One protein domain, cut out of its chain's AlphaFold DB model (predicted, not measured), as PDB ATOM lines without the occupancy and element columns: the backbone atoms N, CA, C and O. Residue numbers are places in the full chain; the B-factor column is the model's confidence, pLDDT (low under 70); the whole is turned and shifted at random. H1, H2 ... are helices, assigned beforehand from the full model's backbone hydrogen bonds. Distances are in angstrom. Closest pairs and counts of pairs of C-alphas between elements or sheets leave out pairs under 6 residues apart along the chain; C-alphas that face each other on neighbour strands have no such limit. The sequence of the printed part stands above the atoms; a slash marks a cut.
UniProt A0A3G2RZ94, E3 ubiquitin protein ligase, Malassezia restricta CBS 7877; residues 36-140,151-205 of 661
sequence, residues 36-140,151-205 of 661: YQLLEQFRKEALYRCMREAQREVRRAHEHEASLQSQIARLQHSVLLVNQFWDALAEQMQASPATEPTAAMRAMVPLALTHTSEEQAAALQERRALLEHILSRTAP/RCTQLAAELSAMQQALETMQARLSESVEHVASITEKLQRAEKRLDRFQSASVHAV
ATOM      1  N   TYR A  36     134.314 184.497 186.441       79.06
ATOM      2  CA  TYR A  36     134.996 185.401 185.521       79.06
ATOM      3  C   TYR A  36     136.178 186.108 186.199       79.06
ATOM      4  O   TYR A  36     137.269 186.163 185.632       79.06
ATOM      5  N   GLN A  37     136.021 186.544 187.452       79.75
ATOM      6  CA  GLN A  37     137.107 187.139 188.239       79.75
ATOM      7  C   GLN A  37     138.252 186.146 188.513       79.75
ATOM      8  O   GLN A  37     139.422 186.530 188.458       79.75
ATOM      9  N   LEU A  38     137.954 184.861 188.736       80.12
ATOM     10  CA  LEU A  38     138.975 183.806 188.827       80.12
ATOM     11  C   LEU A  38     139.691 183.580 187.482       80.12
ATOM     12  O   LEU A  38     140.919 183.452 187.444       80.12
ATOM     13  N   LEU A  39     138.955 183.588 186.367       82.31
ATOM     14  CA  LEU A  39     139.523 183.481 185.018       82.31
ATOM     15  C   LEU A  39     140.408 184.691 184.667       82.31
ATOM     16  O   LEU A  39     141.483 184.530 184.085       82.31
ATOM     17  N   GLU A  40     139.998 185.898 185.056       83.44
ATOM     18  CA  GLU A  40     140.805 187.114 184.978       83.44
ATOM     19  C   GLU A  40     142.094 187.007 185.799       83.44
ATOM     20  O   GLU A  40     143.166 187.327 185.286       83.44
ATOM     21  N   GLN A  41     142.019 186.547 187.050       83.88
ATOM     22  CA  GLN A  41     143.194 186.359 187.908       83.88
ATOM     23  C   GLN A  41     144.170 185.351 187.287       83.88
ATOM     24  O   GLN A  41     145.360 185.645 187.175       83.88
ATOM     25  N   PHE A  42     143.674 184.223 186.767       86.06
ATOM     26  CA  PHE A  42     144.489 183.240 186.049       86.06
ATOM     27  C   PHE A  42     145.152 183.830 184.789       86.06
ATOM     28  O   PHE A  42     146.343 183.603 184.550       86.06
ATOM     29  N   ARG A  43     144.425 184.639 183.999       84.56
ATOM     30  CA  ARG A  43     144.971 185.373 182.836       84.56
ATOM     31  C   ARG A  43     146.057 186.372 183.257       84.56
ATOM     32  O   ARG A  43     147.119 186.416 182.634       84.56
ATOM     33  N   LYS A  44     145.821 187.146 184.320       89.31
ATOM     34  CA  LYS A  44     146.741 188.169 184.848       89.31
ATOM     35  C   LYS A  44     148.014 187.530 185.425       89.31
ATOM     36  O   LYS A  44     149.112 187.974 185.091       89.31
ATOM     37  N   GLU A  45     147.901 186.428 186.169       87.19
ATOM     38  CA  GLU A  45     149.054 185.630 186.615       87.19
ATOM     39  C   GLU A  45     149.811 184.980 185.442       87.19
ATOM     40  O   GLU A  45     151.042 184.960 185.446       87.19
ATOM     41  N   ALA A  46     149.118 184.485 184.409       86.56
ATOM     42  CA  ALA A  46     149.767 183.923 183.223       86.56
ATOM     43  C   ALA A  46     150.603 184.967 182.468       86.56
ATOM     44  O   ALA A  46     151.769 184.710 182.166       86.56
ATOM     45  N   LEU A  47     150.049 186.161 182.237       86.25
ATOM     46  CA  LEU A  47     150.780 187.288 181.651       86.25
ATOM     47  C   LEU A  47     151.973 187.704 182.526       86.25
ATOM     48  O   LEU A  47     153.056 187.960 181.998       86.25
ATOM     49  N   TYR A  48     151.818 187.709 183.853       89.06
ATOM     50  CA  TYR A  48     152.899 188.023 184.789       89.06
ATOM     51  C   TYR A  48     154.046 186.995 184.748       89.06
ATOM     52  O   TYR A  48     155.215 187.389 184.758       89.06
ATOM     53  N   ARG A  49     153.744 185.691 184.627       88.75
ATOM     54  CA  ARG A  49     154.757 184.638 184.403       88.75
ATOM     55  C   ARG A  49     155.503 184.860 183.085       88.75
ATOM     56  O   ARG A  49     156.726 184.973 183.107       88.75
ATOM     57  N   CYS A  50     154.789 185.036 181.970       86.69
ATOM     58  CA  CYS A  50     155.400 185.309 180.662       86.69
ATOM     59  C   CYS A  50     156.273 186.580 180.675       86.69
ATOM     60  O   CYS A  50     157.371 186.584 180.125       86.69
ATOM     61  N   MET A  51     155.829 187.642 181.356       90.00
ATOM     62  CA  MET A  51     156.608 188.871 181.516       90.00
ATOM     63  C   MET A  51     157.878 188.650 182.354       90.00
ATOM     64  O   MET A  51     158.923 189.205 182.018       90.00
ATOM     65  N   ARG A  52     157.835 187.834 183.418       89.31
ATOM     66  CA  ARG A  52     159.032 187.480 184.208       89.31
ATOM     67  C   ARG A  52     160.005 186.607 183.418       89.31
ATOM     68  O   ARG A  52     161.207 186.849 183.497       89.31
ATOM     69  N   GLU A  53     159.516 185.651 182.632       87.81
ATOM     70  CA  GLU A  53     160.347 184.863 181.709       87.81
ATOM     71  C   GLU A  53     161.062 185.779 180.702       87.81
ATOM     72  O   GLU A  53     162.295 185.781 180.660       87.81
ATOM     73  N   ALA A  54     160.320 186.653 180.014       84.44
ATOM     74  CA  ALA A  54     160.878 187.635 179.083       84.44
ATOM     75  C   ALA A  54     161.879 188.596 179.758       84.44
ATOM     76  O   ALA A  54     162.938 188.873 179.202       84.44
ATOM     77  N   GLN A  55     161.612 189.071 180.983       91.31
ATOM     78  CA  GLN A  55     162.560 189.911 181.732       91.31
ATOM     79  C   GLN A  55     163.872 189.183 182.064       91.31
ATOM     80  O   GLN A  55     164.931 189.813 182.035       91.31
ATOM     81  N   ARG A  56     163.839 187.877 182.372       90.50
ATOM     82  CA  ARG A  56     165.066 187.085 182.574       90.50
ATOM     83  C   ARG A  56     165.799 186.842 181.256       90.50
ATOM     84  O   ARG A  56     167.018 186.965 181.215       90.50
ATOM     85  N   GLU A  57     165.074 186.533 180.185       85.94
ATOM     86  CA  GLU A  57     165.639 186.313 178.849       85.94
ATOM     87  C   GLU A  57     166.313 187.585 178.302       85.94
ATOM     88  O   GLU A  57     167.461 187.521 177.865       85.94
ATOM     89  N   VAL A  58     165.685 188.756 178.455       89.31
ATOM     90  CA  VAL A  58     166.272 190.061 178.097       89.31
ATOM     91  C   VAL A  58     167.528 190.374 178.919       89.31
ATOM     92  O   VAL A  58     168.504 190.860 178.352       89.31
ATOM     93  N   ARG A  59     167.562 190.076 180.228       91.31
ATOM     94  CA  ARG A  59     168.782 190.255 181.049       91.31
ATOM     95  C   ARG A  59     169.921 189.352 180.577       91.31
ATOM     96  O   ARG A  59     171.004 189.859 180.304       91.31
ATOM     97  N   ARG A  60     169.648 188.055 180.380       87.50
ATOM     98  CA  ARG A  60     170.628 187.091 179.849       87.50
ATOM     99  C   ARG A  60     171.159 187.513 178.469       87.50
ATOM    100  O   ARG A  60     172.337 187.314 178.189       87.50
ATOM    101  N   ALA A  61     170.329 188.138 177.628       83.06
ATOM    102  CA  ALA A  61     170.758 188.694 176.343       83.06
ATOM    103  C   ALA A  61     171.718 189.891 176.495       83.06
ATOM    104  O   ALA A  61     172.757 189.905 175.841       83.06
ATOM    105  N   HIS A  62     171.435 190.848 177.391       91.88
ATOM    106  CA  HIS A  62     172.341 191.978 177.665       91.88
ATOM    107  C   HIS A  62     173.673 191.520 178.289       91.88
ATOM    108  O   HIS A  62     174.735 192.031 177.941       91.88
ATOM    109  N   GLU A  63     173.640 190.530 179.187       90.31
ATOM    110  CA  GLU A  63     174.841 189.912 179.771       90.31
ATOM    111  C   GLU A  63     175.693 189.208 178.699       90.31
ATOM    112  O   GLU A  63     176.923 189.320 178.696       90.31
ATOM    113  N   HIS A  64     175.046 188.526 177.747       88.12
ATOM    114  CA  HIS A  64     175.720 187.915 176.604       88.12
ATOM    115  C   HIS A  64     176.308 188.965 175.651       88.12
ATOM    116  O   HIS A  64     177.460 188.828 175.243       88.12
ATOM    117  N   GLU A  65     175.579 190.045 175.355       86.56
ATOM    118  CA  GLU A  65     176.075 191.154 174.534       86.56
ATOM    119  C   GLU A  65     177.310 191.811 175.169       86.56
ATOM    120  O   GLU A  65     178.342 191.940 174.514       86.56
ATOM    121  N   ALA A  66     177.263 192.134 176.466       92.06
ATOM    122  CA  ALA A  66     178.407 192.681 177.196       92.06
ATOM    123  C   ALA A  66     179.612 191.717 177.201       92.06
ATOM    124  O   ALA A  66     180.761 192.148 177.070       92.06
ATOM    125  N   SER A  67     179.368 190.403 177.291       89.75
ATOM    126  CA  SER A  67     180.414 189.382 177.154       89.75
ATOM    127  C   SER A  67     181.026 189.368 175.749       89.75
ATOM    128  O   SER A  67     182.252 189.356 175.629       89.75
ATOM    129  N   LEU A  68     180.211 189.435 174.690       84.00
ATOM    130  CA  LEU A  68     180.680 189.507 173.302       84.00
ATOM    131  C   LEU A  68     181.462 190.799 173.030       84.00
ATOM    132  O   LEU A  68     182.561 190.728 172.486       84.00
ATOM    133  N   GLN A  69     180.974 191.959 173.475       90.88
ATOM    134  CA  GLN A  69     181.704 193.232 173.391       90.88
ATOM    135  C   GLN A  69     183.066 193.137 174.108       90.88
ATOM    136  O   GLN A  69     184.093 193.546 173.564       90.88
ATOM    137  N   SER A  70     183.108 192.518 175.293       91.94
ATOM    138  CA  SER A  70     184.341 192.273 176.055       91.94
ATOM    139  C   SER A  70     185.303 191.297 175.351       91.94
ATOM    140  O   SER A  70     186.522 191.476 175.407       91.94
ATOM    141  N   GLN A  71     184.781 190.276 174.664       89.88
ATOM    142  CA  GLN A  71     185.571 189.353 173.841       89.88
ATOM    143  C   GLN A  71     186.132 190.048 172.596       89.88
ATOM    144  O   GLN A  71     187.325 189.926 172.330       89.88
ATOM    145  N   ILE A  72     185.320 190.837 171.889       85.62
ATOM    146  CA  ILE A  72     185.737 191.636 170.729       85.62
ATOM    147  C   ILE A  72     186.841 192.622 171.131       85.62
ATOM    148  O   ILE A  72     187.858 192.687 170.451       85.62
ATOM    149  N   ALA A  73     186.712 193.312 172.270       87.94
ATOM    150  CA  ALA A  73     187.753 194.205 172.783       87.94
ATOM    151  C   ALA A  73     189.068 193.464 173.114       87.94
ATOM    152  O   ALA A  73     190.153 193.954 172.793       87.94
ATOM    153  N   ARG A  74     188.998 192.254 173.696       90.94
ATOM    154  CA  ARG A  74     190.189 191.404 173.906       90.94
ATOM    155  C   ARG A  74     190.830 190.971 172.587       90.94
ATOM    156  O   ARG A  74     192.049 191.051 172.466       90.94
ATOM    157  N   LEU A  75     190.029 190.565 171.601       85.75
ATOM    158  CA  LEU A  75     190.515 190.161 170.279       85.75
ATOM    159  C   LEU A  75     191.144 191.339 169.520       85.75
ATOM    160  O   LEU A  75     192.217 191.183 168.935       85.75
ATOM    161  N   GLN A  76     190.537 192.529 169.592       87.62
ATOM    162  CA  GLN A  76     191.093 193.777 169.055       87.62
ATOM    163  C   GLN A  76     192.468 194.051 169.664       87.62
ATOM    164  O   GLN A  76     193.430 194.280 168.932       87.62
ATOM    165  N   HIS A  77     192.590 193.947 170.990       89.56
ATOM    166  CA  HIS A  77     193.868 194.125 171.670       89.56
ATOM    167  C   HIS A  77     194.905 193.065 171.262       89.56
ATOM    168  O   HIS A  77     196.038 193.431 170.960       89.56
ATOM    169  N   SER A  78     194.539 191.780 171.153       88.44
ATOM    170  CA  SER A  78     195.485 190.743 170.707       88.44
ATOM    171  C   SER A  78     195.948 190.925 169.258       88.44
ATOM    172  O   SER A  78     197.122 190.715 168.972       88.44
ATOM    173  N   VAL A  79     195.072 191.366 168.349       87.12
ATOM    174  CA  VAL A  79     195.446 191.639 166.948       87.12
ATOM    175  C   VAL A  79     196.362 192.865 166.852       87.12
ATOM    176  O   VAL A  79     197.330 192.848 166.089       87.12
ATOM    177  N   LEU A  80     196.126 193.897 167.672       88.75
ATOM    178  CA  LEU A  80     197.033 195.041 167.796       88.75
ATOM    179  C   LEU A  80     198.407 194.626 168.341       88.75
ATOM    180  O   LEU A  80     199.413 195.005 167.748       88.75
ATOM    181  N   LEU A  81     198.464 193.809 169.401       89.75
ATOM    182  CA  LEU A  81     199.722 193.282 169.950       89.75
ATOM    183  C   LEU A  81     200.494 192.433 168.929       89.75
ATOM    184  O   LEU A  81     201.714 192.552 168.835       89.75
ATOM    185  N   VAL A  82     199.801 191.608 168.133       86.75
ATOM    186  CA  VAL A  82     200.434 190.843 167.049       86.75
ATOM    187  C   VAL A  82     201.037 191.785 166.010       86.75
ATOM    188  O   VAL A  82     202.206 191.622 165.679       86.75
ATOM    189  N   ASN A  83     200.305 192.786 165.511       87.56
ATOM    190  CA  ASN A  83     200.879 193.728 164.541       87.56
ATOM    191  C   ASN A  83     202.063 194.515 165.135       87.56
ATOM    192  O   ASN A  83     203.118 194.537 164.513       87.56
ATOM    193  N   GLN A  84     201.956 195.014 166.373       87.88
ATOM    194  CA  GLN A  84     203.056 195.692 167.077       87.88
ATOM    195  C   GLN A  84     204.311 194.815 167.226       87.88
ATOM    196  O   GLN A  84     205.425 195.320 167.113       87.88
ATOM    197  N   PHE A  85     204.157 193.504 167.443       88.06
ATOM    198  CA  PHE A  85     205.281 192.563 167.435       88.06
ATOM    199  C   PHE A  85     205.958 192.481 166.056       88.06
ATOM    200  O   PHE A  85     207.185 192.470 165.981       88.06
ATOM    201  N   TRP A  86     205.181 192.457 164.968       84.12
ATOM    202  CA  TRP A  86     205.719 192.438 163.602       84.12
ATOM    203  C   TRP A  86     206.402 193.757 163.219       84.12
ATOM    204  O   TRP A  86     207.478 193.722 162.620       84.12
ATOM    205  N   ASP A  87     205.837 194.893 163.626       83.62
ATOM    206  CA  ASP A  87     206.440 196.217 163.449       83.62
ATOM    207  C   ASP A  87     207.779 196.306 164.204       83.62
ATOM    208  O   ASP A  87     208.815 196.616 163.612       83.62
ATOM    209  N   ALA A  88     207.800 195.920 165.487       85.25
ATOM    210  CA  ALA A  88     209.013 195.901 166.306       85.25
ATOM    211  C   ALA A  88     210.079 194.926 165.771       85.25
ATOM    212  O   ALA A  88     211.271 195.237 165.793       85.25
ATOM    213  N   LEU A  89     209.682 193.764 165.241       81.94
ATOM    214  CA  LEU A  89     210.603 192.833 164.581       81.94
ATOM    215  C   LEU A  89     211.214 193.460 163.314       81.94
ATOM    216  O   LEU A  89     212.417 193.329 163.077       81.94
ATOM    217  N   ALA A  90     210.412 194.181 162.526       78.12
ATOM    218  CA  ALA A  90     210.888 194.902 161.349       78.12
ATOM    219  C   ALA A  90     211.810 196.082 161.704       78.12
ATOM    220  O   ALA A  90     212.715 196.396 160.930       78.12
ATOM    221  N   GLU A  91     211.639 196.714 162.867       81.38
ATOM    222  CA  GLU A  91     212.588 197.688 163.421       81.38
ATOM    223  C   GLU A  91     213.908 197.031 163.843       81.38
ATOM    224  O   GLU A  91     214.963 197.437 163.358       81.38
ATOM    225  N   GLN A  92     213.870 195.971 164.658       77.19
ATOM    226  CA  GLN A  92     215.080 195.265 165.107       77.19
ATOM    227  C   GLN A  92     215.914 194.731 163.932       77.19
ATOM    228  O   GLN A  92     217.142 194.827 163.937       77.19
ATOM    229  N   MET A  93     215.266 194.225 162.880       70.94
ATOM    230  CA  MET A  93     215.973 193.729 161.698       70.94
ATOM    231  C   MET A  93     216.665 194.818 160.863       70.94
ATOM    232  O   MET A  93     217.602 194.493 160.136       70.94
ATOM    233  N   GLN A  94     216.276 196.096 160.968       65.56
ATOM    234  CA  GLN A  94     216.954 197.194 160.252       65.56
ATOM    235  C   GLN A  94     218.358 197.498 160.799       65.56
ATOM    236  O   GLN A  94     219.155 198.123 160.102       65.56
ATOM    237  N   ALA A  95     218.694 197.026 162.005       60.59
ATOM    238  CA  ALA A  95     220.052 197.094 162.544       60.59
ATOM    239  C   ALA A  95     221.022 196.080 161.890       60.59
ATOM    240  O   ALA A  95     222.224 196.129 162.144       60.59
ATOM    241  N   SER A  96     220.518 195.168 161.048       59.25
ATOM    242  CA  SER A  96     221.304 194.185 160.298       59.25
ATOM    243  C   SER A  96     221.378 194.568 158.810       59.25
ATOM    244  O   SER A  96     220.357 194.954 158.238       59.25
ATOM    245  N   PRO A  97     222.534 194.439 158.125       55.16
ATOM    246  CA  PRO A  97     222.733 194.937 156.754       55.16
ATOM    247  C   PRO A  97     221.991 194.156 155.639       55.16
ATOM    248  O   PRO A  97     222.313 194.305 154.461       55.16
ATOM    249  N   ALA A  98     220.993 193.330 155.972       54.81
ATOM    250  CA  ALA A  98     220.162 192.592 155.018       54.81
ATOM    251  C   ALA A  98     218.953 193.438 154.555       54.81
ATOM    252  O   ALA A  98     217.865 193.389 155.134       54.81
ATOM    253  N   THR A  99     219.148 194.217 153.490       58.09
ATOM    254  CA  THR A  99     218.217 195.270 153.031       58.09
ATOM    255  C   THR A  99     216.955 194.795 152.299       58.09
ATOM    256  O   THR A  99     215.974 195.531 152.262       58.09
ATOM    257  N   GLU A 100     216.934 193.591 151.723       61.47
ATOM    258  CA  GLU A 100     215.761 193.083 150.984       61.47
ATOM    259  C   GLU A 100     214.610 192.569 151.880       61.47
ATOM    260  O   GLU A 100     213.482 193.050 151.723       61.47
ATOM    261  N   PRO A 101     214.816 191.627 152.830       62.28
ATOM    262  CA  PRO A 101     213.701 191.071 153.608       62.28
ATOM    263  C   PRO A 101     213.032 192.111 154.524       62.28
ATOM    264  O   PRO A 101     211.831 192.035 154.773       62.28
ATOM    265  N   THR A 102     213.778 193.125 154.973       64.12
ATOM    266  CA  THR A 102     213.282 194.243 155.799       64.12
ATOM    267  C   THR A 102     212.377 195.225 155.047       64.12
ATOM    268  O   THR A 102     211.661 196.007 155.684       64.12
ATOM    269  N   ALA A 103     212.381 195.197 153.711       67.19
ATOM    270  CA  ALA A 103     211.407 195.904 152.884       67.19
ATOM    271  C   ALA A 103     210.126 195.070 152.716       67.19
ATOM    272  O   ALA A 103     209.033 195.572 152.974       67.19
ATOM    273  N   ALA A 104     210.261 193.781 152.378       71.19
ATOM    274  CA  ALA A 104     209.128 192.866 152.216       71.19
ATOM    275  C   ALA A 104     208.265 192.773 153.488       71.19
ATOM    276  O   ALA A 104     207.043 192.876 153.415       71.19
ATOM    277  N   MET A 105     208.894 192.677 154.664       71.06
ATOM    278  CA  MET A 105     208.178 192.548 155.939       71.06
ATOM    279  C   MET A 105     207.379 193.808 156.333       71.06
ATOM    280  O   MET A 105     206.405 193.698 157.069       71.06
ATOM    281  N   ARG A 106     207.732 194.993 155.801       70.62
ATOM    282  CA  ARG A 106     206.966 196.250 155.966       70.62
ATOM    283  C   ARG A 106     205.951 196.523 154.854       70.62
ATOM    284  O   ARG A 106     205.110 197.400 155.013       70.62
ATOM    285  N   ALA A 107     206.013 195.788 153.746       73.75
ATOM    286  CA  ALA A 107     205.002 195.839 152.689       73.75
ATOM    287  C   ALA A 107     203.764 194.974 153.006       73.75
ATOM    288  O   ALA A 107     202.788 195.000 152.259       73.75
ATOM    289  N   MET A 108     203.803 194.198 154.095       75.88
ATOM    290  CA  MET A 108     202.725 193.298 154.494       75.88
ATOM    291  C   MET A 108     201.498 194.043 155.020       75.88
ATOM    292  O   MET A 108     201.608 194.995 155.791       75.88
ATOM    293  N   VAL A 109     200.310 193.544 154.679       76.38
ATOM    294  CA  VAL A 109     199.053 194.072 155.217       76.38
ATOM    295  C   VAL A 109     198.945 193.732 156.719       76.38
ATOM    296  O   VAL A 109     199.188 192.577 157.101       76.38
ATOM    297  N   PRO A 110     198.585 194.687 157.602       79.94
ATOM    298  CA  PRO A 110     198.261 194.409 159.002       79.94
ATOM    299  C   PRO A 110     197.110 193.400 159.137       79.94
ATOM    300  O   PRO A 110     196.162 193.439 158.355       79.94
ATOM    301  N   LEU A 111     197.131 192.524 160.150       82.62
ATOM    302  CA  LEU A 111     195.933 191.738 160.466       82.62
ATOM    303  C   LEU A 111     194.840 192.678 160.992       82.62
ATOM    304  O   LEU A 111     195.112 193.514 161.853       82.62
ATOM    305  N   ALA A 112     193.609 192.501 160.518       83.44
ATOM    306  CA  ALA A 112     192.435 193.223 160.991       83.44
ATOM    307  C   ALA A 112     191.265 192.255 161.208       83.44
ATOM    308  O   ALA A 112     191.091 191.290 160.467       83.44
ATOM    309  N   LEU A 113     190.421 192.542 162.202       77.56
ATOM    310  CA  LEU A 113     189.230 191.735 162.515       77.56
ATOM    311  C   LEU A 113     188.097 191.872 161.487       77.56
ATOM    312  O   LEU A 113     187.099 191.167 161.577       77.56
ATOM    313  N   THR A 114     188.247 192.775 160.518       79.81
ATOM    314  CA  THR A 114     187.382 192.895 159.338       79.81
ATOM    315  C   THR A 114     187.770 191.941 158.209       79.81
ATOM    316  O   THR A 114     186.994 191.797 157.272       79.81
ATOM    317  N   HIS A 115     188.955 191.325 158.269       78.94
ATOM    318  CA  HIS A 115     189.393 190.329 157.289       78.94
ATOM    319  C   HIS A 115     188.731 188.976 157.563       78.94
ATOM    320  O   HIS A 115     188.509 188.620 158.724       78.94
ATOM    321  N   THR A 116     188.453 188.205 156.513       77.81
ATOM    322  CA  THR A 116     187.923 186.840 156.662       77.81
ATOM    323  C   THR A 116     188.943 185.902 157.314       77.81
ATOM    324  O   THR A 116     190.146 186.174 157.344       77.81
ATOM    325  N   SER A 117     188.486 184.754 157.827       79.00
ATOM    326  CA  SER A 117     189.404 183.769 158.423       79.00
ATOM    327  C   SER A 117     190.416 183.209 157.415       79.00
ATOM    328  O   SER A 117     191.493 182.777 157.820       79.00
ATOM    329  N   GLU A 118     190.085 183.211 156.121       76.81
ATOM    330  CA  GLU A 118     190.983 182.788 155.043       76.81
ATOM    331  C   GLU A 118     192.039 183.864 154.751       76.81
ATOM    332  O   GLU A 118     193.224 183.549 154.683       76.81
ATOM    333  N   GLU A 119     191.651 185.143 154.692       78.62
ATOM    334  CA  GLU A 119     192.582 186.278 154.572       78.62
ATOM    335  C   GLU A 119     193.550 186.365 155.763       78.62
ATOM    336  O   GLU A 119     194.748 186.585 155.580       78.62
ATOM    337  N   GLN A 120     193.058 186.161 156.991       78.31
ATOM    338  CA  GLN A 120     193.904 186.127 158.189       78.31
ATOM    339  C   GLN A 120     194.872 184.936 158.162       78.31
ATOM    340  O   GLN A 120     196.046 185.097 158.498       78.31
ATOM    341  N   ALA A 121     194.416 183.757 157.722       79.75
ATOM    342  CA  ALA A 121     195.275 182.586 157.562       79.75
ATOM    343  C   ALA A 121     196.345 182.801 156.476       79.75
ATOM    344  O   ALA A 121     197.512 182.496 156.719       79.75
ATOM    345  N   ALA A 122     195.984 183.376 155.326       80.69
ATOM    346  CA  ALA A 122     196.917 183.703 154.248       80.69
ATOM    347  C   ALA A 122     197.980 184.718 154.707       80.69
ATOM    348  O   ALA A 122     199.174 184.452 154.581       80.69
ATOM    349  N   ALA A 123     197.573 185.817 155.351       81.31
ATOM    350  CA  ALA A 123     198.501 186.814 155.888       81.31
ATOM    351  C   ALA A 123     199.466 186.224 156.937       81.31
ATOM    352  O   ALA A 123     200.632 186.614 156.999       81.31
ATOM    353  N   LEU A 124     199.015 185.261 157.751       83.50
ATOM    354  CA  LEU A 124     199.876 184.534 158.692       83.50
ATOM    355  C   LEU A 124     200.804 183.521 157.996       83.50
ATOM    356  O   LEU A 124     201.937 183.341 158.442       83.50
ATOM    357  N   GLN A 125     200.373 182.893 156.898       83.12
ATOM    358  CA  GLN A 125     201.206 181.996 156.087       83.12
ATOM    359  C   GLN A 125     202.310 182.757 155.340       83.12
ATOM    360  O   GLN A 125     203.460 182.326 155.373       83.12
ATOM    361  N   GLU A 126     202.009 183.914 154.747       82.94
ATOM    362  CA  GLU A 126     203.015 184.794 154.134       82.94
ATOM    363  C   GLU A 126     204.040 185.280 155.171       82.94
ATOM    364  O   GLU A 126     205.250 185.191 154.953       82.94
ATOM    365  N   ARG A 127     203.561 185.727 156.343       84.56
ATOM    366  CA  ARG A 127     204.402 186.139 157.481       84.56
ATOM    367  C   ARG A 127     205.321 185.004 157.944       84.56
ATOM    368  O   ARG A 127     206.508 185.226 158.184       84.56
ATOM    369  N   ARG A 128     204.798 183.774 158.021       83.75
ATOM    370  CA  ARG A 128     205.575 182.566 158.328       83.75
ATOM    371  C   ARG A 128     206.632 182.276 157.257       83.75
ATOM    372  O   ARG A 128     207.785 182.062 157.615       83.75
ATOM    373  N   ALA A 129     206.270 182.295 155.976       82.75
ATOM    374  CA  ALA A 129     207.199 182.020 154.878       82.75
ATOM    375  C   ALA A 129     208.346 183.047 154.822       82.75
ATOM    376  O   ALA A 129     209.497 182.688 154.577       82.75
ATOM    377  N   LEU A 130     208.056 184.318 155.122       81.06
ATOM    378  CA  LEU A 130     209.079 185.356 155.260       81.06
ATOM    379  C   LEU A 130     209.999 185.107 156.463       81.06
ATOM    380  O   LEU A 130     211.212 185.218 156.303       81.06
ATOM    381  N   LEU A 131     209.473 184.700 157.627       80.75
ATOM    382  CA  LEU A 131     210.310 184.272 158.760       80.75
ATOM    383  C   LEU A 131     211.205 183.077 158.406       80.75
ATOM    384  O   LEU A 131     212.390 183.102 158.724       80.75
ATOM    385  N   GLU A 132     210.682 182.056 157.727       81.81
ATOM    386  CA  GLU A 132     211.457 180.881 157.298       81.81
ATOM    387  C   GLU A 132     212.565 181.265 156.290       81.81
ATOM    388  O   GLU A 132     213.701 180.790 156.397       81.81
ATOM    389  N   HIS A 133     212.298 182.200 155.370       79.62
ATOM    390  CA  HIS A 133     213.309 182.766 154.460       79.62
ATOM    391  C   HIS A 133     214.360 183.628 155.178       79.62
ATOM    392  O   HIS A 133     215.537 183.622 154.822       79.62
ATOM    393  N   ILE A 134     213.957 184.373 156.207       75.62
ATOM    394  CA  ILE A 134     214.867 185.183 157.024       75.62
ATOM    395  C   ILE A 134     215.787 184.271 157.838       75.62
ATOM    396  O   ILE A 134     217.005 184.419 157.767       75.62
ATOM    397  N   LEU A 135     215.219 183.298 158.553       75.00
ATOM    398  CA  LEU A 135     215.955 182.350 159.390       75.00
ATOM    399  C   LEU A 135     216.919 181.483 158.568       75.00
ATOM    400  O   LEU A 135     218.045 181.261 159.002       75.00
ATOM    401  N   SER A 136     216.543 181.063 157.355       74.56
ATOM    402  CA  SER A 136     217.450 180.325 156.457       74.56
ATOM    403  C   SER A 136     218.588 181.173 155.864       74.56
ATOM    404  O   SER A 136     219.559 180.605 155.368       74.56
ATOM    405  N   ARG A 137     218.517 182.514 155.944       69.81
ATOM    406  CA  ARG A 137     219.605 183.436 155.555       69.81
ATOM    407  C   ARG A 137     220.429 183.960 156.738       69.81
ATOM    408  O   ARG A 137     221.552 184.407 156.515       69.81
ATOM    409  N   THR A 138     219.898 183.945 157.963       65.19
ATOM    410  CA  THR A 138     220.615 184.383 159.180       65.19
ATOM    411  C   THR A 138     221.222 183.233 159.980       65.19
ATOM    412  O   THR A 138     222.164 183.464 160.738       65.19
ATOM    413  N   ALA A 139     220.746 181.998 159.798       58.81
ATOM    414  CA  ALA A 139     221.425 180.816 160.307       58.81
ATOM    415  C   ALA A 139     222.775 180.623 159.583       58.81
ATOM    416  O   ALA A 139     222.799 180.551 158.351       58.81
ATOM    417  N   PRO A 140     223.907 180.500 160.302       57.62
ATOM    418  CA  PRO A 140     225.144 180.036 159.688       57.62
ATOM    419  C   PRO A 140     224.976 178.578 159.217       57.62
ATOM    420  O   PRO A 140     224.174 177.840 159.797       57.62
ATOM    421  N   ARG A 151     219.179 170.089 171.312       83.94
ATOM    422  CA  ARG A 151     218.343 171.246 171.653       83.94
ATOM    423  C   ARG A 151     217.207 171.463 170.649       83.94
ATOM    424  O   ARG A 151     216.098 171.799 171.054       83.94
ATOM    425  N   CYS A 152     217.434 171.202 169.362       78.94
ATOM    426  CA  CYS A 152     216.374 171.195 168.353       78.94
ATOM    427  C   CYS A 152     215.349 170.072 168.584       78.94
ATOM    428  O   CYS A 152     214.154 170.327 168.450       78.94
ATOM    429  N   THR A 153     215.764 168.858 168.969       82.94
ATOM    430  CA  THR A 153     214.813 167.772 169.277       82.94
ATOM    431  C   THR A 153     214.047 168.012 170.580       82.94
ATOM    432  O   THR A 153     212.862 167.694 170.638       82.94
ATOM    433  N   GLN A 154     214.664 168.645 171.583       90.94
ATOM    434  CA  GLN A 154     213.978 169.122 172.792       90.94
ATOM    435  C   GLN A 154     212.905 170.164 172.453       90.94
ATOM    436  O   GLN A 154     211.745 169.969 172.805       90.94
ATOM    437  N   LEU A 155     213.247 171.209 171.692       86.06
ATOM    438  CA  LEU A 155     212.286 172.236 171.269       86.06
ATOM    439  C   LEU A 155     211.167 171.665 170.379       86.06
ATOM    440  O   LEU A 155     210.019 172.084 170.494       86.06
ATOM    441  N   ALA A 156     211.461 170.679 169.525       79.75
ATOM    442  CA  ALA A 156     210.439 169.977 168.746       79.75
ATOM    443  C   ALA A 156     209.493 169.147 169.637       79.75
ATOM    444  O   ALA A 156     208.279 169.158 169.423       79.75
ATOM    445  N   ALA A 157     210.024 168.474 170.664       86.81
ATOM    446  CA  ALA A 157     209.217 167.759 171.649       86.81
ATOM    447  C   ALA A 157     208.342 168.726 172.467       86.81
ATOM    448  O   ALA A 157     207.140 168.497 172.584       86.81
ATOM    449  N   GLU A 158     208.904 169.838 172.949       91.06
ATOM    450  CA  GLU A 158     208.174 170.903 173.653       91.06
ATOM    451  C   GLU A 158     207.057 171.505 172.788       91.06
ATOM    452  O   GLU A 158     205.929 171.637 173.260       91.06
ATOM    453  N   LEU A 159     207.317 171.791 171.507       80.44
ATOM    454  CA  LEU A 159     206.293 172.255 170.564       80.44
ATOM    455  C   LEU A 159     205.173 171.223 170.379       80.44
ATOM    456  O   LEU A 159     204.001 171.594 170.430       80.44
ATOM    457  N   SER A 160     205.503 169.934 170.230       85.00
ATOM    458  CA  SER A 160     204.491 168.873 170.108       85.00
ATOM    459  C   SER A 160     203.657 168.700 171.387       85.00
ATOM    460  O   SER A 160     202.442 168.515 171.316       85.00
ATOM    461  N   ALA A 161     204.273 168.854 172.564       89.94
ATOM    462  CA  ALA A 161     203.583 168.819 173.850       89.94
ATOM    463  C   ALA A 161     202.673 170.045 174.044       89.94
ATOM    464  O   ALA A 161     201.557 169.906 174.539       89.94
ATOM    465  N   MET A 162     203.105 171.233 173.606       83.69
ATOM    466  CA  MET A 162     202.280 172.448 173.615       83.69
ATOM    467  C   MET A 162     201.107 172.362 172.629       83.69
ATOM    468  O   MET A 162     200.020 172.839 172.945       83.69
ATOM    469  N   GLN A 163     201.285 171.714 171.472       85.69
ATOM    470  CA  GLN A 163     200.197 171.426 170.527       85.69
ATOM    471  C   GLN A 163     199.154 170.487 171.150       85.69
ATOM    472  O   GLN A 163     197.980 170.843 171.208       85.69
ATOM    473  N   GLN A 164     199.574 169.359 171.732       88.88
ATOM    474  CA  GLN A 164     198.675 168.429 172.434       88.88
ATOM    475  C   GLN A 164     197.992 169.073 173.657       88.88
ATOM    476  O   GLN A 164     196.815 168.824 173.938       88.88
ATOM    477  N   ALA A 165     198.696 169.943 174.389       89.31
ATOM    478  CA  ALA A 165     198.111 170.727 175.475       89.31
ATOM    479  C   ALA A 165     197.044 171.711 174.960       89.31
ATOM    480  O   ALA A 165     196.001 171.872 175.591       89.31
ATOM    481  N   LEU A 166     197.265 172.339 173.802       84.88
ATOM    482  CA  LEU A 166     196.302 173.243 173.175       84.88
ATOM    483  C   LEU A 166     195.064 172.487 172.664       84.88
ATOM    484  O   LEU A 166     193.947 172.912 172.957       84.88
ATOM    485  N   GLU A 167     195.237 171.343 172.000       87.25
ATOM    486  CA  GLU A 167     194.143 170.466 171.547       87.25
ATOM    487  C   GLU A 167     193.283 169.970 172.722       87.25
ATOM    488  O   GLU A 167     192.056 170.090 172.710       87.25
ATOM    489  N   THR A 168     193.912 169.475 173.794       88.94
ATOM    490  CA  THR A 168     193.182 169.015 174.991       88.94
ATOM    491  C   THR A 168     192.489 170.154 175.743       88.94
ATOM    492  O   THR A 168     191.419 169.944 176.317       88.94
ATOM    493  N   MET A 169     193.032 171.375 175.714       82.75
ATOM    494  CA  MET A 169     192.365 172.559 176.268       82.75
ATOM    495  C   MET A 169     191.215 173.058 175.380       82.75
ATOM    496  O   MET A 169     190.208 173.516 175.919       82.75
ATOM    497  N   GLN A 170     191.298 172.909 174.054       85.56
ATOM    498  CA  GLN A 170     190.175 173.155 173.140       85.56
ATOM    499  C   GLN A 170     189.034 172.151 173.361       85.56
ATOM    500  O   GLN A 170     187.886 172.569 173.492       85.56
ATOM    501  N   ALA A 171     189.339 170.856 173.503       84.88
ATOM    502  CA  ALA A 171     188.335 169.826 173.791       84.88
ATOM    503  C   ALA A 171     187.606 170.075 175.128       84.88
ATOM    504  O   ALA A 171     186.376 170.008 175.197       84.88
ATOM    505  N   ARG A 172     188.351 170.454 176.178       87.88
ATOM    506  CA  ARG A 172     187.789 170.883 177.473       87.88
ATOM    507  C   ARG A 172     186.951 172.156 177.359       87.88
ATOM    508  O   ARG A 172     185.954 172.291 178.064       87.88
ATOM    509  N   LEU A 173     187.332 173.091 176.485       87.50
ATOM    510  CA  LEU A 173     186.548 174.298 176.237       87.50
ATOM    511  C   LEU A 173     185.194 173.944 175.607       87.50
ATOM    512  O   LEU A 173     184.176 174.388 176.137       87.50
ATOM    513  N   SER A 174     185.151 173.105 174.564       85.06
ATOM    514  CA  SER A 174     183.884 172.642 173.972       85.06
ATOM    515  C   SER A 174     183.009 171.889 174.979       85.06
ATOM    516  O   SER A 174     181.838 172.234 175.128       85.06
ATOM    517  N   GLU A 175     183.582 170.962 175.755       88.50
ATOM    518  CA  GLU A 175     182.861 170.244 176.817       88.50
ATOM    519  C   GLU A 175     182.276 171.220 177.858       88.50
ATOM    520  O   GLU A 175     181.113 171.104 178.248       88.50
ATOM    521  N   SER A 176     183.037 172.243 178.265       82.25
ATOM    522  CA  SER A 176     182.559 173.259 179.212       82.25
ATOM    523  C   SER A 176     181.428 174.130 178.643       82.25
ATOM    524  O   SER A 176     180.504 174.485 179.378       82.25
ATOM    525  N   VAL A 177     181.449 174.435 177.340       86.94
ATOM    526  CA  VAL A 177     180.391 175.200 176.658       86.94
ATOM    527  C   VAL A 177     179.105 174.377 176.566       86.94
ATOM    528  O   VAL A 177     178.036 174.882 176.911       86.94
ATOM    529  N   GLU A 178     179.196 173.097 176.198       87.44
ATOM    530  CA  GLU A 178     178.057 172.167 176.209       87.44
ATOM    531  C   GLU A 178     177.495 171.967 177.626       87.44
ATOM    532  O   GLU A 178     176.276 171.961 177.832       87.44
ATOM    533  N   HIS A 179     178.366 171.886 178.636       89.44
ATOM    534  CA  HIS A 179     177.964 171.782 180.036       89.44
ATOM    535  C   HIS A 179     177.207 173.034 180.515       89.44
ATOM    536  O   HIS A 179     176.156 172.915 181.150       89.44
ATOM    537  N   VAL A 180     177.678 174.236 180.159       87.38
ATOM    538  CA  VAL A 180     176.992 175.510 180.447       87.38
ATOM    539  C   VAL A 180     175.664 175.620 179.691       87.38
ATOM    540  O   VAL A 180     174.669 176.058 180.278       87.38
ATOM    541  N   ALA A 181     175.586 175.165 178.438       85.69
ATOM    542  CA  ALA A 181     174.323 175.083 177.700       85.69
ATOM    543  C   ALA A 181     173.322 174.147 178.408       85.69
ATOM    544  O   ALA A 181     172.177 174.521 178.663       85.69
ATOM    545  N   SER A 182     173.774 172.966 178.841       91.06
ATOM    546  CA  SER A 182     172.944 172.016 179.589       91.06
ATOM    547  C   SER A 182     172.480 172.570 180.945       91.06
ATOM    548  O   SER A 182     171.325 172.380 181.329       91.06
ATOM    549  N   ILE A 183     173.347 173.275 181.683       89.38
ATOM    550  CA  ILE A 183     172.990 173.914 182.961       89.38
ATOM    551  C   ILE A 183     172.005 175.065 182.753       89.38
ATOM    552  O   ILE A 183     171.030 175.152 183.497       89.38
ATOM    553  N   THR A 184     172.204 175.926 181.754       86.69
ATOM    554  CA  THR A 184     171.290 177.055 181.501       86.69
ATOM    555  C   THR A 184     169.909 176.582 181.044       86.69
ATOM    556  O   THR A 184     168.905 177.126 181.503       86.69
ATOM    557  N   GLU A 185     169.822 175.512 180.255       88.25
ATOM    558  CA  GLU A 185     168.549 174.877 179.889       88.25
ATOM    559  C   GLU A 185     167.847 174.235 181.111       88.25
ATOM    560  O   GLU A 185     166.637 174.390 181.309       88.25
ATOM    561  N   LYS A 186     168.598 173.557 181.994       90.44
ATOM    562  CA  LYS A 186     168.080 173.029 183.274       90.44
ATOM    563  C   LYS A 186     167.602 174.148 184.205       90.44
ATOM    564  O   LYS A 186     166.539 174.009 184.811       90.44
ATOM    565  N   LEU A 187     168.337 175.259 184.280       88.38
ATOM    566  CA  LEU A 187     167.972 176.447 185.053       88.38
ATOM    567  C   LEU A 187     166.672 177.062 184.528       88.38
ATOM    568  O   LEU A 187     165.760 177.275 185.316       88.38
ATOM    569  N   GLN A 188     166.525 177.247 183.213       87.44
ATOM    570  CA  GLN A 188     165.274 177.730 182.613       87.44
ATOM    571  C   GLN A 188     164.085 176.815 182.949       87.44
ATOM    572  O   GLN A 188     163.023 177.299 183.335       87.44
ATOM    573  N   ARG A 189     164.248 175.484 182.877       88.69
ATOM    574  CA  ARG A 189     163.193 174.545 183.305       88.69
ATOM    575  C   ARG A 189     162.871 174.664 184.800       88.69
ATOM    576  O   ARG A 189     161.708 174.522 185.173       88.69
ATOM    577  N   ALA A 190     163.863 174.922 185.651       89.50
ATOM    578  CA  ALA A 190     163.657 175.146 187.081       89.50
ATOM    579  C   ALA A 190     162.947 176.485 187.363       89.50
ATOM    580  O   ALA A 190     161.985 176.495 188.127       89.50
ATOM    581  N   GLU A 191     163.338 177.576 186.693       87.62
ATOM    582  CA  GLU A 191     162.673 178.887 186.747       87.62
ATOM    583  C   GLU A 191     161.187 178.765 186.376       87.62
ATOM    584  O   GLU A 191     160.323 179.152 187.161       87.62
ATOM    585  N   LYS A 192     160.873 178.134 185.235       88.00
ATOM    586  CA  LYS A 192     159.487 177.968 184.757       88.00
ATOM    587  C   LYS A 192     158.653 177.016 185.634       88.00
ATOM    588  O   LYS A 192     157.430 177.131 185.660       88.00
ATOM    589  N   ARG A 193     159.278 176.097 186.386       86.81
ATOM    590  CA  ARG A 193     158.601 175.278 187.416       86.81
ATOM    591  C   ARG A 193     158.351 176.062 188.705       86.81
ATOM    592  O   ARG A 193     157.253 175.982 189.248       86.81
ATOM    593  N   LEU A 194     159.333 176.833 189.166       86.19
ATOM    594  CA  LEU A 194     159.218 177.695 190.344       86.19
ATOM    595  C   LEU A 194     158.133 178.762 190.142       86.19
ATOM    596  O   LEU A 194     157.294 178.944 191.016       86.19
ATOM    597  N   ASP A 195     158.083 179.393 188.970       87.06
ATOM    598  CA  ASP A 195     157.081 180.418 188.657       87.06
ATOM    599  C   ASP A 195     155.651 179.865 188.534       87.06
ATOM    600  O   ASP A 195     154.703 180.613 188.753       87.06
ATOM    601  N   ARG A 196     155.479 178.567 188.227       86.31
ATOM    602  CA  ARG A 196     154.177 177.874 188.298       86.31
ATOM    603  C   ARG A 196     153.793 177.531 189.734       86.31
ATOM    604  O   ARG A 196     152.664 177.790 190.136       86.31
ATOM    605  N   PHE A 197     154.739 177.015 190.518       83.25
ATOM    606  CA  PHE A 197     154.525 176.693 191.932       83.25
ATOM    607  C   PHE A 197     154.218 177.942 192.781       83.25
ATOM    608  O   PHE A 197     153.433 177.877 193.718       83.25
ATOM    609  N   GLN A 198     154.799 179.096 192.430       82.69
ATOM    610  CA  GLN A 198     154.537 180.386 193.084       82.69
ATOM    611  C   GLN A 198     153.183 181.017 192.713       82.69
ATOM    612  O   GLN A 198     152.760 181.955 193.384       82.69
ATOM    613  N   SER A 199     152.506 180.545 191.662       84.50
ATOM    614  CA  SER A 199     151.206 181.082 191.237       84.50
ATOM    615  C   SER A 199     150.032 180.322 191.848       84.50
ATOM    616  O   SER A 199     149.769 179.172 191.487       84.50
ATOM    617  N   ALA A 200     149.291 180.997 192.729       77.12
ATOM    618  CA  ALA A 200     148.159 180.427 193.451       77.12
ATOM    619  C   ALA A 200     147.054 179.919 192.508       77.12
ATOM    620  O   ALA A 200     146.506 178.843 192.745       77.12
ATOM    621  N   SER A 201     146.781 180.627 191.402       78.94
ATOM    622  CA  SER A 201     145.758 180.203 190.432       78.94
ATOM    623  C   SER A 201     146.095 178.877 189.734       78.94
ATOM    624  O   SER A 201     145.198 178.097 189.431       78.94
ATOM    625  N   VAL A 202     147.382 178.582 189.516       79.00
ATOM    626  CA  VAL A 202     147.824 177.302 188.938       79.00
ATOM    627  C   VAL A 202     147.833 176.208 189.997       79.00
ATOM    628  O   VAL A 202     147.332 175.125 189.721       79.00
ATOM    629  N   HIS A 203     148.292 176.488 191.220       74.38
ATOM    630  CA  HIS A 203     148.238 175.513 192.314       74.38
ATOM    631  C   HIS A 203     146.793 175.067 192.621       74.38
ATOM    632  O   HIS A 203     146.544 173.882 192.834       74.38
ATOM    633  N   ALA A 204     145.824 175.989 192.588       72.69
ATOM    634  CA  ALA A 204     144.404 175.673 192.773       72.69
ATOM    635  C   ALA A 204     143.822 174.786 191.652       72.69
ATOM    636  O   ALA A 204     142.972 173.938 191.919       72.69
ATOM    637  N   VAL A 205     144.294 174.950 190.409       72.81
ATOM    638  CA  VAL A 205     143.859 174.160 189.240       72.81
ATOM    639  C   VAL A 205     144.584 172.811 189.145       72.81
ATOM    640  O   VAL A 205     143.980 171.822 188.736       72.81
TER     641      VAL A 205
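This is residues 36 to 140 and 151 to 205 of the 661 residues of the protein "E3 ubiquitin protein ligase" of Malassezia restricta CBS 7877 (UniProt A0A3G2RZ94). Two very long helices, H1 and H4, run opposite ways and make a narrow V: they meet near the beginning of H1 and the end of H4, and spread from there. At the open end of the V, short H2 lies close to the last turns of H1, and H3 lies to one side, apart from both long helices; short H5 packs on H1 at the closed end. Most of H4, residues 151 to 187, stands free as one arm of the V. The printed part has 160 residues, with five named helices in the order H1, H2, H3, H4, H5 and no named strand, and its class is all helix. It is extended, with a radius of gyration of the C-alphas of 28.0 A, and a rod in outline, spanning 92 by 34 by 22 A.

H1, residues 36 to 93, is close to but not clearly touching H2, residues 101 to 104; their closest C-alphas are those of Ala 90 and Thr 102, 6.1 A apart. H2 is also close to but not clearly touching H3, residues 117 to 138, with the C-alphas of Pro 101 and Ile 134 closest at 6.9 A. H1 and H3 are apart. H4, residues 151 to 197, only just touches H1, with 3 pairs of C-alphas within 8 A; the closest are those of Arg 49 and Asp 195, 6.4 A apart. They touch with residues 49 to 53 of H1 and 192 to 196 of H4 alone, and the two helices run opposite ways at a shallow tilt of 15 degrees. H3 and H4 are apart. H5, residues 200 to 205, touches residues 38 to 45 of H1 alone, at a steep tilt of 63 degrees, opposite ways; the C-alphas of Phe 42 and Ser 201 are closest at 5.5 A. H4 and H5 only just touch, with 3 pairs of C-alphas within 8 A, only at the corner by their link; they are about perpendicular at 76 degrees, and their closest C-alphas are those of Phe 197 and His 203, 6.4 A apart. Every O i to N i+4 pair is within hydrogen-bond range in H1, H3 and H5, and 42 of 43 are in H4; H2 is too short for such a pair.

H1 begins at C-alpha 36, (134.996, 185.401, 185.521), and is 84.8 A long from first to last C-alpha, ending at C-alpha 93, (215.973, 193.729, 161.698). H2 has four residues, and H3 is 31.2 A long. H4 is 67.2 A long, and H5 ends at C-alpha 205, (143.859, 174.160, 189.240).

The C-alphas of Tyr 36 and Pro 140, the two farthest apart, are 93.9 A from each other. Residues 141 to 150 are not printed, and C-alphas 140 and 151 are 16.3 A apart across the cut. The link from H2 to H3, residues 105 to 116, is long. The mean pLDDT of the printed part is 82.3, and residues 94 to 103 and 137 to 140 are under 70.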